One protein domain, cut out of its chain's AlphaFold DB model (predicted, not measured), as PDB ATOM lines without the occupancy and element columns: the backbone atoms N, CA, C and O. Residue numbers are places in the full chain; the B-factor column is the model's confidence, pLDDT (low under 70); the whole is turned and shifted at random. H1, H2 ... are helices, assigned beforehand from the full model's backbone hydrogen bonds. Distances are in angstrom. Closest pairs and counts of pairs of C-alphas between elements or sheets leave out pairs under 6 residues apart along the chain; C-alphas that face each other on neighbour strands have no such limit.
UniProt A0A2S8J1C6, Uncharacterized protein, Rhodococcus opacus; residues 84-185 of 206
ATOM      1  N   ASP A  84     316.574 321.228 310.454       91.88
ATOM      2  CA  ASP A  84     317.719 321.453 309.579       91.88
ATOM      3  C   ASP A  84     317.413 320.840 308.207       91.88
ATOM      4  O   ASP A  84     316.796 319.779 308.131       91.88
ATOM      5  N   LYS A  85     317.789 321.517 307.118       86.81
ATOM      6  CA  LYS A  85     317.545 321.055 305.733       86.81
ATOM      7  C   LYS A  85     316.095 320.609 305.438       86.81
ATOM      8  O   LYS A  85     315.863 319.681 304.669       86.81
ATOM      9  N   GLY A  86     315.102 321.261 306.053       91.19
ATOM     10  CA  GLY A  86     313.680 320.933 305.861       91.19
ATOM     11  C   GLY A  86     313.209 319.649 306.555       91.19
ATOM     12  O   GLY A  86     312.121 319.160 306.256       91.19
ATOM     13  N   GLN A  87     314.009 319.111 307.478       94.81
ATOM     14  CA  GLN A  87     313.718 317.913 308.263       94.81
ATOM     15  C   GLN A  87     313.958 318.174 309.756       94.81
ATOM     16  O   GLN A  87     314.794 319.012 310.109       94.81
ATOM     17  N   PRO A  88     313.270 317.472 310.670       95.62
ATOM     18  CA  PRO A  88     313.608 317.531 312.080       95.62
ATOM     19  C   PRO A  88     314.978 316.887 312.323       95.62
ATOM     20  O   PRO A  88     315.332 315.865 311.731       95.62
ATOM     21  N   ARG A  89     315.754 317.465 313.238       95.25
ATOM     22  CA  ARG A  89     317.041 316.917 313.660       95.25
ATOM     23  C   ARG A  89     316.814 315.721 314.571       95.25
ATOM     24  O   ARG A  89     316.518 315.886 315.753       95.25
ATOM     25  N   LEU A  90     316.998 314.523 314.032       94.38
ATOM     26  CA  LEU A  90     316.763 313.268 314.741       94.38
ATOM     27  C   LEU A  90     318.063 312.513 315.000       94.38
ATOM     28  O   LEU A  90     319.021 312.576 314.226       94.38
ATOM     29  N   ILE A  91     318.085 311.747 316.085       92.06
ATOM     30  CA  ILE A  91     319.158 310.798 316.384       92.06
ATOM     31  C   ILE A  91     318.805 309.476 315.710       92.06
ATOM     32  O   ILE A  91     317.751 308.891 315.982       92.06
ATOM     33  N   SER A  92     319.680 309.029 314.805       88.44
ATOM     34  CA  SER A  92     319.485 307.803 314.015       88.44
ATOM     35  C   SER A  92     318.110 307.748 313.321       88.44
ATOM     36  O   SER A  92     317.452 306.709 313.333       88.44
ATOM     37  N   HIS A  93     317.638 308.882 312.781       91.38
ATOM     38  CA  HIS A  93     316.335 309.035 312.101       91.38
ATOM     39  C   HIS A  93     315.098 308.638 312.936       91.38
ATOM     40  O   HIS A  93     314.017 308.444 312.387       91.38
ATOM     41  N   THR A  94     315.255 308.494 314.257       92.38
ATOM     42  CA  THR A  94     314.255 307.849 315.121       92.38
ATOM     43  C   THR A  94     313.910 308.701 316.337       92.38
ATOM     44  O   THR A  94     312.739 308.936 316.615       92.38
ATOM     45  N   PHE A  95     314.913 309.157 317.090       94.56
ATOM     46  CA  PHE A  95     314.681 309.789 318.390       94.56
ATOM     47  C   PHE A  95     314.775 311.310 318.298       94.56
ATOM     48  O   PHE A  95     315.742 311.834 317.737       94.56
ATOM     49  N   ALA A  96     313.810 312.013 318.892       94.88
ATOM     50  CA  ALA A  96     313.894 313.457 319.074       94.88
ATOM     51  C   ALA A  96     314.834 313.794 320.252       94.88
ATOM     52  O   ALA A  96     314.626 313.278 321.354       94.88
ATOM     53  N   PRO A  97     315.864 314.638 320.054       94.31
ATOM     54  CA  PRO A  97     316.758 315.057 321.134       94.31
ATOM     55  C   PRO A  97     315.994 315.747 322.269       94.31
ATOM     56  O   PRO A  97     315.147 316.602 322.012       94.31
ATOM     57  N   GLY A  98     316.297 315.393 323.518       94.50
ATOM     58  CA  GLY A  98     315.694 315.992 324.711       94.50
ATOM     59  C   GLY A  98     314.241 315.590 324.995       94.50
ATOM     60  O   GLY A  98     313.687 316.029 326.002       94.50
ATOM     61  N   LEU A  99     313.613 314.753 324.159       95.31
ATOM     62  CA  LEU A  99     312.206 314.368 324.307       95.31
ATOM     63  C   LEU A  99     312.060 312.870 324.591       95.31
ATOM     64  O   LEU A  99     312.457 312.016 323.798       95.31
ATOM     65  N   ALA A 100     311.456 312.541 325.734       95.56
ATOM     66  CA  ALA A 100     311.047 311.177 326.054       95.56
ATOM     67  C   ALA A 100     309.706 310.846 325.381       95.56
ATOM     68  O   ALA A 100     308.853 311.716 325.224       95.56
ATOM     69  N   ASN A 101     309.500 309.573 325.036       94.50
ATOM     70  CA  ASN A 101     308.243 309.041 324.488       94.50
ATOM     71  C   ASN A 101     307.791 309.621 323.129       94.50
ATOM     72  O   ASN A 101     306.673 309.341 322.706       94.50
ATOM     73  N   LEU A 102     308.642 310.375 322.425       95.19
ATOM     74  CA  LEU A 102     308.401 310.812 321.050       95.19
ATOM     75  C   LEU A 102     309.389 310.131 320.103       95.19
ATOM     76  O   LEU A 102     310.607 310.289 320.233       95.19
ATOM     77  N   TYR A 103     308.853 309.394 319.132       94.38
ATOM     78  CA  TYR A 103     309.641 308.613 318.189       94.38
ATOM     79  C   TYR A 103     309.131 308.775 316.761       94.38
ATOM     80  O   TYR A 103     307.927 308.868 316.527       94.38
ATOM     81  N   PHE A 104     310.055 308.747 315.809       93.75
ATOM     82  CA  PHE A 104     309.787 308.842 314.381       93.75
ATOM     83  C   PHE A 104     310.031 307.485 313.731       93.75
ATOM     84  O   PHE A 104     311.061 306.847 313.949       93.75
ATOM     85  N   ALA A 105     309.072 307.047 312.921       92.25
ATOM     86  CA  ALA A 105     309.171 305.831 312.131       92.25
ATOM     87  C   ALA A 105     309.174 306.205 310.649       92.25
ATOM     88  O   ALA A 105     308.247 306.849 310.166       92.25
ATOM     89  N   GLY A 106     310.217 305.796 309.929       89.44
ATOM     90  CA  GLY A 106     310.284 305.949 308.475       89.44
ATOM     91  C   GLY A 106     310.631 307.340 307.955       89.44
ATOM     92  O   GLY A 106     310.555 307.551 306.750       89.44
ATOM     93  N   LEU A 107     311.079 308.262 308.813       91.81
ATOM     94  CA  LEU A 107     311.597 309.557 308.372       91.81
ATOM     95  C   LEU A 107     313.048 309.444 307.872       91.81
ATOM     96  O   LEU A 107     313.996 309.961 308.464       91.81
ATOM     97  N   VAL A 108     313.214 308.671 306.802       88.38
ATOM     98  CA  VAL A 108     314.495 308.348 306.175       88.38
ATOM     99  C   VAL A 108     314.267 307.924 304.726       88.38
ATOM    100  O   VAL A 108     313.327 307.189 304.426       88.38
ATOM    101  N   ALA A 109     315.161 308.341 303.837       88.06
ATOM    102  CA  ALA A 109     315.203 307.947 302.436       88.06
ATOM    103  C   ALA A 109     316.424 307.036 302.209       88.06
ATOM    104  O   ALA A 109     317.527 307.510 301.906       88.06
ATOM    105  N   PRO A 110     316.283 305.713 302.430       85.56
ATOM    106  CA  PRO A 110     317.371 304.784 302.192       85.56
ATOM    107  C   PRO A 110     317.630 304.640 300.693       85.56
ATOM    108  O   PRO A 110     316.709 304.458 299.903       85.56
ATOM    109  N   ARG A 111     318.906 304.569 300.304       80.81
ATOM    110  CA  ARG A 111     319.300 304.228 298.918       80.81
ATOM    111  C   ARG A 111     319.012 302.764 298.531       80.81
ATOM    112  O   ARG A 111     319.334 302.328 297.432       80.81
ATOM    113  N   SER A 112     318.462 301.986 299.458       80.12
ATOM    114  CA  SER A 112     318.050 300.592 299.300       80.12
ATOM    115  C   SER A 112     316.554 300.457 299.583       80.12
ATOM    116  O   SER A 112     315.950 301.370 300.133       80.12
ATOM    117  N   GLY A 113     315.963 299.288 299.328       82.00
ATOM    118  CA  GLY A 113     314.568 299.034 299.702       82.00
ATOM    119  C   GLY A 113     314.275 299.340 301.181       82.00
ATOM    120  O   GLY A 113     315.004 298.897 302.074       82.00
ATOM    121  N   ALA A 114     313.198 300.087 301.438       84.50
ATOM    122  CA  ALA A 114     312.831 300.548 302.779       84.50
ATOM    123  C   ALA A 114     312.204 299.450 303.659       84.50
ATOM    124  O   ALA A 114     312.311 299.518 304.880       84.50
ATOM    125  N   GLY A 115     311.599 298.409 303.074       85.62
ATOM    126  CA  GLY A 115     310.793 297.427 303.815       85.62
ATOM    127  C   GLY A 115     311.519 296.771 304.998       85.62
ATOM    128  O   GLY A 115     311.047 296.830 306.131       85.62
ATOM    129  N   MET A 116     312.714 296.211 304.771       81.12
ATOM    130  CA  MET A 116     313.505 295.578 305.841       81.12
ATOM    131  C   MET A 116     314.005 296.574 306.890       81.12
ATOM    132  O   MET A 116     314.166 296.215 308.057       81.12
ATOM    133  N   LEU A 117     314.281 297.815 306.486       83.44
ATOM    134  CA  LEU A 117     314.693 298.867 307.409       83.44
ATOM    135  C   LEU A 117     313.537 299.228 308.342       83.44
ATOM    136  O   LEU A 117     313.705 299.193 309.560       83.44
ATOM    137  N   LEU A 118     312.365 299.501 307.768       85.56
ATOM    138  CA  LEU A 118     311.163 299.865 308.510       85.56
ATOM    139  C   LEU A 118     310.747 298.744 309.465       85.56
ATOM    140  O   LEU A 118     310.529 298.997 310.649       85.56
ATOM    141  N   MET A 119     310.747 297.493 308.997       86.38
ATOM    142  CA  MET A 119     310.391 296.343 309.831       86.38
ATOM    143  C   MET A 119     311.365 296.121 310.996       86.38
ATOM    144  O   MET A 119     310.947 295.819 312.110       86.38
ATOM    145  N   ASN A 120     312.670 296.306 310.791       82.50
ATOM    146  CA  ASN A 120     313.621 296.215 311.901       82.50
ATOM    147  C   ASN A 120     313.531 297.423 312.847       82.50
ATOM    148  O   ASN A 120     313.739 297.271 314.054       82.50
ATOM    149  N   SER A 121     313.207 298.606 312.317       85.56
ATOM    150  CA  SER A 121     313.031 299.822 313.113       85.56
ATOM    151  C   SER A 121     311.797 299.753 314.018       85.56
ATOM    152  O   SER A 121     311.875 300.192 315.161       85.56
ATOM    153  N   SER A 122     310.700 299.114 313.591       89.50
ATOM    154  CA  SER A 122     309.492 298.982 314.420       89.50
ATOM    155  C   SER A 122     309.757 298.187 315.702       89.50
ATOM    156  O   SER A 122     309.319 298.580 316.784       89.50
ATOM    157  N   ARG A 123     310.562 297.120 315.622       87.44
ATOM    158  CA  ARG A 123     310.988 296.366 316.809       87.44
ATOM    159  C   ARG A 123     311.859 297.205 317.741       87.44
ATOM    160  O   ARG A 123     311.697 297.119 318.954       87.44
ATOM    161  N   LEU A 124     312.773 298.002 317.186       88.31
ATOM    162  CA  LEU A 124     313.586 298.926 317.976       88.31
ATOM    163  C   LEU A 124     312.705 299.947 318.708       88.31
ATOM    164  O   LEU A 124     312.916 300.174 319.895       88.31
ATOM    165  N   LEU A 125     311.709 300.515 318.029       92.62
ATOM    166  CA  LEU A 125     310.761 301.464 318.613       92.62
ATOM    167  C   LEU A 125     309.976 300.852 319.776       92.62
ATOM    168  O   LEU A 125     309.885 301.466 320.836       92.62
ATOM    169  N   ALA A 126     309.474 299.627 319.613       92.62
ATOM    170  CA  ALA A 126     308.766 298.919 320.678       92.62
ATOM    171  C   ALA A 126     309.674 298.642 321.892       92.62
ATOM    172  O   ALA A 126     309.301 298.941 323.028       92.62
ATOM    173  N   GLU A 127     310.887 298.119 321.663       91.31
ATOM    174  CA  GLU A 127     311.867 297.869 322.732       91.31
ATOM    175  C   GLU A 127     312.266 299.193 323.434       91.31
ATOM    176  O   GLU A 127     312.372 299.240 324.663       91.31
ATOM    177  N   ALA A 128     312.425 300.287 322.682       92.00
ATOM    178  CA  ALA A 128     312.761 301.608 323.213       92.00
ATOM    179  C   ALA A 128     311.630 302.228 324.048       92.00
ATOM    180  O   ALA A 128     311.909 302.774 325.115       92.00
ATOM    181  N   ALA A 129     310.376 302.118 323.603       93.94
ATOM    182  CA  ALA A 129     309.216 302.640 324.323       93.94
ATOM    183  C   ALA A 129     309.033 301.944 325.683       93.94
ATOM    184  O   ALA A 129     308.831 302.609 326.699       93.94
ATOM    185  N   LEU A 130     309.185 300.616 325.729       94.12
ATOM    186  CA  LEU A 130     309.121 299.857 326.983       94.12
ATOM    187  C   LEU A 130     310.270 300.213 327.933       94.12
ATOM    188  O   LEU A 130     310.061 300.355 329.139       94.12
ATOM    189  N   LEU A 131     311.489 300.375 327.408       92.94
ATOM    190  CA  LEU A 131     312.635 300.756 328.230       92.94
ATOM    191  C   LEU A 131     312.503 302.191 328.762       92.94
ATOM    192  O   LEU A 131     312.849 302.438 329.917       92.94
ATOM    193  N   GLN A 132     311.976 303.122 327.962       94.56
ATOM    194  CA  GLN A 132     311.801 304.520 328.359       94.56
ATOM    195  C   GLN A 132     310.961 304.669 329.632       94.56
ATOM    196  O   GLN A 132     311.282 305.525 330.452       94.56
ATOM    197  N   GLN A 133     309.964 303.804 329.855       93.75
ATOM    198  CA  GLN A 133     309.140 303.804 331.075       93.75
ATOM    199  C   GLN A 133     309.953 303.586 332.361       93.75
ATOM    200  O   GLN A 133     309.514 303.944 333.451       93.75
ATOM    201  N   ARG A 134     311.148 302.997 332.247       93.00
ATOM    202  CA  ARG A 134     312.059 302.725 333.369       93.00
ATOM    203  C   ARG A 134     313.183 303.757 333.484       93.00
ATOM    204  O   ARG A 134     313.999 303.666 334.400       93.00
ATOM    205  N   LEU A 135     313.260 304.712 332.556       91.69
ATOM    206  CA  LEU A 135     314.324 305.708 332.478       91.69
ATOM    207  C   LEU A 135     313.778 307.107 332.766       91.69
ATOM    208  O   LEU A 135     312.784 307.532 332.188       91.69
ATOM    209  N   ARG A 136     314.481 307.860 333.621       91.81
ATOM    210  CA  ARG A 136     314.200 309.292 333.835       91.81
ATOM    211  C   ARG A 136     314.718 310.167 332.694       91.81
ATOM    212  O   ARG A 136     314.159 311.219 332.423       91.81
ATOM    213  N   THR A 137     315.800 309.744 332.048       93.44
ATOM    214  CA  THR A 137     316.406 310.446 330.913       93.44
ATOM    215  C   THR A 137     315.771 309.960 329.607       93.44
ATOM    216  O   THR A 137     315.536 308.751 329.482       93.44
ATOM    217  N   PRO A 138     315.520 310.841 328.623       95.44
ATOM    218  CA  PRO A 138     315.137 310.419 327.283       95.44
ATOM    219  C   PRO A 138     316.138 309.415 326.708       95.44
ATOM    220  O   PRO A 138     317.351 309.633 326.713       95.44
ATOM    221  N   ILE A 139     315.638 308.299 326.189       93.06
ATOM    222  CA  ILE A 139     316.462 307.241 325.609       93.06
ATOM    223  C   ILE A 139     317.236 307.761 324.397       93.06
ATOM    224  O   ILE A 139     318.387 307.376 324.204       93.06
ATOM    225  N   GLY A 140     316.649 308.698 323.644       92.06
ATOM    226  CA  GLY A 140     317.323 309.415 322.565       92.06
ATOM    227  C   GLY A 140     318.633 310.052 323.024       92.06
ATOM    228  O   GLY A 140     319.656 309.872 322.375       92.06
ATOM    229  N   ASP A 141     318.665 310.681 324.197       92.06
ATOM    230  CA  ASP A 141     319.869 311.360 324.698       92.06
ATOM    231  C   ASP A 141     320.979 310.378 325.098       92.06
ATOM    232  O   ASP A 141     322.170 310.691 325.016       92.06
ATOM    233  N   LEU A 142     320.618 309.147 325.472       89.75
ATOM    234  CA  LEU A 142     321.593 308.073 325.670       89.75
ATOM    235  C   LEU A 142     322.201 307.633 324.332       89.75
ATOM    236  O   LEU A 142     323.408 307.400 324.249       89.75
ATOM    237  N   TYR A 143     321.389 307.583 323.275       86.31
ATOM    238  CA  TYR A 143     321.852 307.347 321.905       86.31
ATOM    239  C   TYR A 143     322.664 308.512 321.336       86.31
ATOM    240  O   TYR A 143     323.585 308.286 320.547       86.31
ATOM    241  N   ALA A 144     322.383 309.746 321.762       88.25
ATOM    242  CA  ALA A 144     323.087 310.940 321.306       88.25
ATOM    243  C   ALA A 144     324.598 310.885 321.601       88.25
ATOM    244  O   ALA A 144     325.401 311.488 320.888       88.25
ATOM    245  N   ARG A 145     325.006 310.093 322.605       85.94
ATOM    246  CA  ARG A 145     326.417 309.836 322.948       85.94
ATOM    247  C   ARG A 145     327.185 309.093 321.854       85.94
ATOM    248  O   ARG A 145     328.407 309.173 321.814       85.94
ATOM    249  N   VAL A 146     326.485 308.359 320.989       81.44
ATOM    250  CA  VAL A 146     327.082 307.512 319.943       81.44
ATOM    251  C   VAL A 146     326.650 307.893 318.523       81.44
ATOM    252  O   VAL A 146     327.187 307.358 317.550       81.44
ATOM    253  N   SER A 147     325.649 308.762 318.378       84.69
ATOM    254  CA  SER A 147     325.137 309.255 317.097       84.69
ATOM    255  C   SER A 147     324.614 310.673 317.284       84.69
ATOM    256  O   SER A 147     323.719 310.899 318.090       84.69
ATOM    257  N   LYS A 148     325.170 311.642 316.554       89.88
ATOM    258  CA  LYS A 148     324.731 313.037 316.666       89.88
ATOM    259  C   LYS A 148     323.375 313.239 315.969       89.88
ATOM    260  O   LYS A 148     323.138 312.606 314.941       89.88
ATOM    261  N   PRO A 149     322.518 314.149 316.470       91.62
ATOM    262  CA  PRO A 149     321.293 314.526 315.775       91.62
ATOM    263  C   PRO A 149     321.579 315.146 314.400       91.62
ATOM    264  O   PRO A 149     322.416 316.053 314.294       91.62
ATOM    265  N   SER A 150     320.846 314.717 313.373       91.06
ATOM    266  CA  SER A 150     320.991 315.173 311.984       91.06
ATOM    267  C   SER A 150     319.628 315.424 311.337       91.06
ATOM    268  O   SER A 150     318.677 314.705 311.639       91.06
ATOM    269  N   GLY A 151     319.540 316.437 310.468       90.06
ATOM    270  CA  GLY A 151     318.400 316.663 309.565       90.06
ATOM    271  C   GLY A 151     318.590 316.024 308.183       90.06
ATOM    272  O   GLY A 151     317.819 316.272 307.263       90.06
ATOM    273  N   GLU A 152     319.636 315.220 307.991       88.00
ATOM    274  CA  GLU A 152     319.839 314.512 306.728       88.00
ATOM    275  C   GLU A 152     318.770 313.423 306.567       88.00
ATOM    276  O   GLU A 152     318.662 312.544 307.418       88.00
ATOM    277  N   ILE A 153     317.988 313.460 305.484       86.56
ATOM    278  CA  ILE A 153     317.021 312.395 305.170       86.56
ATOM    279  C   ILE A 153     317.671 311.249 304.390       86.56
ATOM    280  O   ILE A 153     317.273 310.092 304.541       86.56
ATOM    281  N   LEU A 154     318.684 311.565 303.579       80.88
ATOM    282  CA  LEU A 154     319.388 310.606 302.741       80.88
ATOM    283  C   LEU A 154     320.334 309.764 303.579       80.88
ATOM    284  O   LEU A 154     321.205 310.282 304.278       80.88
ATOM    285  N   ALA A 155     320.212 308.446 303.463       74.88
ATOM    286  CA  ALA A 155     321.087 307.559 304.205       74.88
ATOM    287  C   ALA A 155     321.482 306.308 303.415       74.88
ATOM    288  O   ALA A 155     320.716 305.715 302.647       74.88
ATOM    289  N   GLY A 156     322.741 305.905 303.599       71.31
ATOM    290  CA  GLY A 156     323.271 304.678 303.018       71.31
ATOM    291  C   GLY A 156     322.647 303.446 303.672       71.31
ATOM    292  O   GLY A 156     322.534 303.373 304.893       71.31
ATOM    293  N   GLY A 157     322.282 302.441 302.873       63.28
ATOM    294  CA  GLY A 157     321.707 301.189 303.383       63.28
ATOM    295  C   GLY A 157     322.566 300.482 304.452       63.28
ATOM    296  O   GLY A 157     322.025 300.108 305.494       63.28
ATOM    297  N   PRO A 158     323.893 300.312 304.253       66.56
ATOM    298  CA  PRO A 158     324.771 299.697 305.255       66.56
ATOM    299  C   PRO A 158     324.860 300.502 306.557       66.56
ATOM    300  O   PRO A 158     324.760 299.924 307.638       66.56
ATOM    301  N   GLU A 159     324.976 301.827 306.448       71.00
ATOM    302  CA  GLU A 159     325.015 302.767 307.576       71.00
ATOM    303  C   GLU A 159     323.777 302.593 308.471       71.00
ATOM    304  O   GLU A 159     323.884 302.369 309.677       71.00
ATOM    305  N   LEU A 160     322.588 302.595 307.860       70.06
ATOM    306  CA  LEU A 160     321.314 302.466 308.565       70.06
ATOM    307  C   LEU A 160     321.149 301.111 309.253       70.06
ATOM    308  O   LEU A 160     320.685 301.041 310.393       70.06
ATOM    309  N   ARG A 161     321.547 300.019 308.589       70.25
ATOM    310  CA  ARG A 161     321.501 298.676 309.188       70.25
ATOM    311  C   ARG A 161     322.359 298.604 310.450       70.25
ATOM    312  O   ARG A 161     321.893 298.089 311.467       70.25
ATOM    313  N   TRP A 162     323.573 299.150 310.403       73.69
ATOM    314  CA  TRP A 162     324.462 299.198 311.563       73.69
ATOM    315  C   TRP A 162     323.901 300.052 312.696       73.69
ATOM    316  O   TRP A 162     323.979 299.641 313.855       73.69
ATOM    317  N   GLN A 163     323.272 301.188 312.384       77.50
ATOM    318  CA  GLN A 163     322.607 302.019 313.390       77.50
ATOM    319  C   GLN A 163     321.486 301.258 314.114       77.50
ATOM    320  O   GLN A 163     321.453 301.263 315.348       77.50
ATOM    321  N   VAL A 164     320.625 300.540 313.382       75.94
ATOM    322  CA  VAL A 164     319.529 299.751 313.978       75.94
ATOM    323  C   VAL A 164     320.064 298.596 314.830       75.94
ATOM    324  O   VAL A 164     319.604 298.397 315.957       75.94
ATOM    325  N   LEU A 165     321.049 297.839 314.332       78.75
ATOM    326  CA  LEU A 165     321.643 296.720 315.076       78.75
ATOM    327  C   LEU A 165     322.330 297.192 316.361       78.75
ATOM    328  O   LEU A 165     322.078 296.636 317.434       78.75
ATOM    329  N   ARG A 166     323.143 298.252 316.270       80.25
ATOM    330  CA  ARG A 166     323.816 298.855 317.426       80.25
ATOM    331  C   ARG A 166     322.804 299.369 318.441       80.25
ATOM    332  O   ARG A 166     322.971 299.137 319.637       80.25
ATOM    333  N   GLY A 167     321.737 300.009 317.973       78.06
ATOM    334  CA  GLY A 167     320.670 300.478 318.842       78.06
ATOM    335  C   GLY A 167     320.010 299.352 319.630       78.06
ATOM    336  O   GLY A 167     319.949 299.387 320.860       78.06
ATOM    337  N   ARG A 168     319.599 298.285 318.941       78.38
ATOM    338  CA  ARG A 168     319.008 297.110 319.599       78.38
ATOM    339  C   ARG A 168     319.943 296.504 320.641       78.38
ATOM    340  O   ARG A 168     319.498 296.160 321.734       78.38
ATOM    341  N   TRP A 169     321.236 296.400 320.332       81.94
ATOM    342  CA  TRP A 169     322.230 295.935 321.298       81.94
ATOM    343  C   TRP A 169     322.302 296.851 322.531       81.94
ATOM    344  O   TRP A 169     322.209 296.357 323.655       81.94
ATOM    345  N   MET A 170     322.366 298.173 322.340       80.12
ATOM    346  CA  MET A 170     322.395 299.142 323.445       80.12
ATOM    347  C   MET A 170     321.139 299.063 324.318       80.12
ATOM    348  O   MET A 170     321.248 299.025 325.543       80.12
ATOM    349  N   VAL A 171     319.949 298.998 323.715       77.38
ATOM    350  CA  VAL A 171     318.669 298.887 324.442       77.38
ATOM    351  C   VAL A 171     318.637 297.623 325.291       77.38
ATOM    352  O   VAL A 171     318.282 297.676 326.469       77.38
ATOM    353  N   ARG A 172     319.066 296.488 324.736       79.50
ATOM    354  CA  ARG A 172     319.119 295.213 325.464       79.50
ATOM    355  C   ARG A 172     320.128 295.239 326.607       79.50
ATOM    356  O   ARG A 172     319.783 294.827 327.713       79.50
ATOM    357  N   ALA A 173     321.325 295.777 326.377       80.12
ATOM    358  CA  ALA A 173     322.340 295.930 327.417       80.12
ATOM    359  C   ALA A 173     321.841 296.820 328.571       80.12
ATOM    360  O   ALA A 173     321.938 296.441 329.740       80.12
ATOM    361  N   MET A 174     321.227 297.963 328.251       76.69
ATOM    362  CA  MET A 174     320.649 298.873 329.245       76.69
ATOM    363  C   MET A 174     319.483 298.237 330.009       76.69
ATOM    364  O   MET A 174     319.378 298.411 331.222       76.69
ATOM    365  N   THR A 175     318.640 297.456 329.330       72.19
ATOM    366  CA  THR A 175     317.527 296.730 329.963       72.19
ATOM    367  C   THR A 175     318.041 295.676 330.944       72.19
ATOM    368  O   THR A 175     317.533 295.580 332.065       72.19
ATOM    369  N   GLY A 176     319.081 294.923 330.569       70.12
ATOM    370  CA  GLY A 176     319.741 293.961 331.456       70.12
ATOM    371  C   GLY A 176     320.319 294.632 332.705       70.12
ATOM    372  O   GLY A 176     320.048 294.197 333.824       70.12
ATOM    373  N   LEU A 177     321.028 295.751 332.533       73.25
ATOM    374  CA  LEU A 177     321.588 296.536 333.641       73.25
ATOM    375  C   LEU A 177     320.510 297.128 334.563       73.25
ATOM    376  O   LEU A 177     320.654 297.078 335.785       73.25
ATOM    377  N   ALA A 178     319.418 297.658 334.003       68.00
ATOM    378  CA  ALA A 178     318.298 298.187 334.781       68.00
ATOM    379  C   ALA A 178     317.616 297.086 335.612       68.00
ATOM    380  O   ALA A 178     317.298 297.296 336.783       68.00
ATOM    381  N   THR A 179     317.465 295.890 335.037       67.06
ATOM    382  CA  THR A 179     316.879 294.727 335.717       67.06
ATOM    383  C   THR A 179     317.787 294.239 336.853       67.06
ATOM    384  O   THR A 179     317.325 294.086 337.983       67.06
ATOM    385  N   LEU A 180     319.097 294.117 336.611       60.69
ATOM    386  CA  LEU A 180     320.085 293.759 337.640       60.69
ATOM    387  C   LEU A 180     320.133 294.774 338.793       60.69
ATOM    388  O   LEU A 180     320.264 294.395 339.957       60.69
ATOM    389  N   ARG A 181     319.991 296.071 338.493       57.47
ATOM    390  CA  ARG A 181     319.954 297.120 339.520       57.47
ATOM    391  C   ARG A 181     318.674 297.058 340.356       57.47
ATOM    392  O   ARG A 181     318.757 297.241 341.564       57.47
ATOM    393  N   SER A 182     317.528 296.738 339.750       55.56
ATOM    394  CA  SER A 182     316.272 296.518 340.489       55.56
ATOM    395  C   SER A 182     316.331 295.292 341.412       55.56
ATOM    396  O   SER A 182     315.860 295.363 342.542       55.56
ATOM    397  N   GLN A 183     317.002 294.213 340.992       53.06
ATOM    398  CA  GLN A 183     317.191 293.012 341.817       53.06
ATOM    399  C   GLN A 183     318.152 293.243 342.995       53.06
ATOM    400  O   GLN A 183     317.941 292.691 344.069       53.06
ATOM    401  N   ARG A 184     319.170 294.101 342.840       49.84
ATOM    402  CA  ARG A 184     320.083 294.466 343.943       49.84
ATOM    403  C   ARG A 184     319.450 295.365 345.008       49.84
ATOM    404  O   ARG A 184     319.906 295.343 346.142       49.84
ATOM    405  N   VAL A 185     318.429 296.149 344.660       55.53
ATOM    406  CA  VAL A 185     317.722 297.033 345.609       55.53
ATOM    407  C   VAL A 185     316.587 296.293 346.342       55.53
ATOM    408  O   VAL A 185     316.118 296.764 347.371       55.53
TER     409      VAL A 185
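AT A GLANCE: This is residues 84 to 185 of the 206 residues of an uncharacterized protein of Rhodococcus opacus (UniProt A0A2S8J1C6). Two helices, H1 and the longer H3, run side by side in the same direction, and largely on one side of this pair lie long loops with the short helix H2 among them. The far end of H3, residues 180 to 185, stands free and sticks out beyond this body. The printed part has 102 residues with three named helices, in the order H1, H2, H3, and no named strand; its class is all helix, with 53 residues in the helices. It is compact, with a radius of gyration of the C-alphas of 13.9 A, and elongated, spanning 47 by 25 by 19 A.

HOW THE PARTS SIT: Residues 84 to 114 hold no named element; residues 109 to 110 pair with residues 154 to 155, parallel. H1, residues 115 to 132, touches H3, residues 157 to 185, at a shallow tilt of 21 degrees, the same way; their closest C-alphas, those of Leu 124 and Arg 168, are 5.9 A apart. With residues 128 to 132 alone, H1 only just touches H2, residues 139 to 144, with 3 pairs of C-alphas within 8 A; the closest, those of Gln 132 and Ile 139, are 6.1 A apart. H2 and H3 are close but not clearly touching, with the closest C-alphas, those of Tyr 143 and Gly 167, 7.6 A apart. Every O i to N i+4 pair is within hydrogen-bond range in H2 and H3, and 13 of 14 are in H1.

IN THESE COORDINATES: H1 begins at C-alpha 115 (310.793, 297.427, 303.815) and is 25.6 A long from first to last C-alpha. H2 begins at C-alpha 139 (316.462, 307.241, 325.609) and measures 8.7 A. H3 measures 42.6 A and ends at C-alpha 185 (317.722, 297.033, 345.609).

THE WHOLE: The two C-alphas farthest apart, those of Arg 111 and Val 185, are 47.3 A apart. The printed part has no cut. The link from H1 to H2 is short and that from H2 to H3 is long, with 12 residues. The mean pLDDT of the printed part is 84.1; residues 157 to 158 and 178 to 185 are under 70.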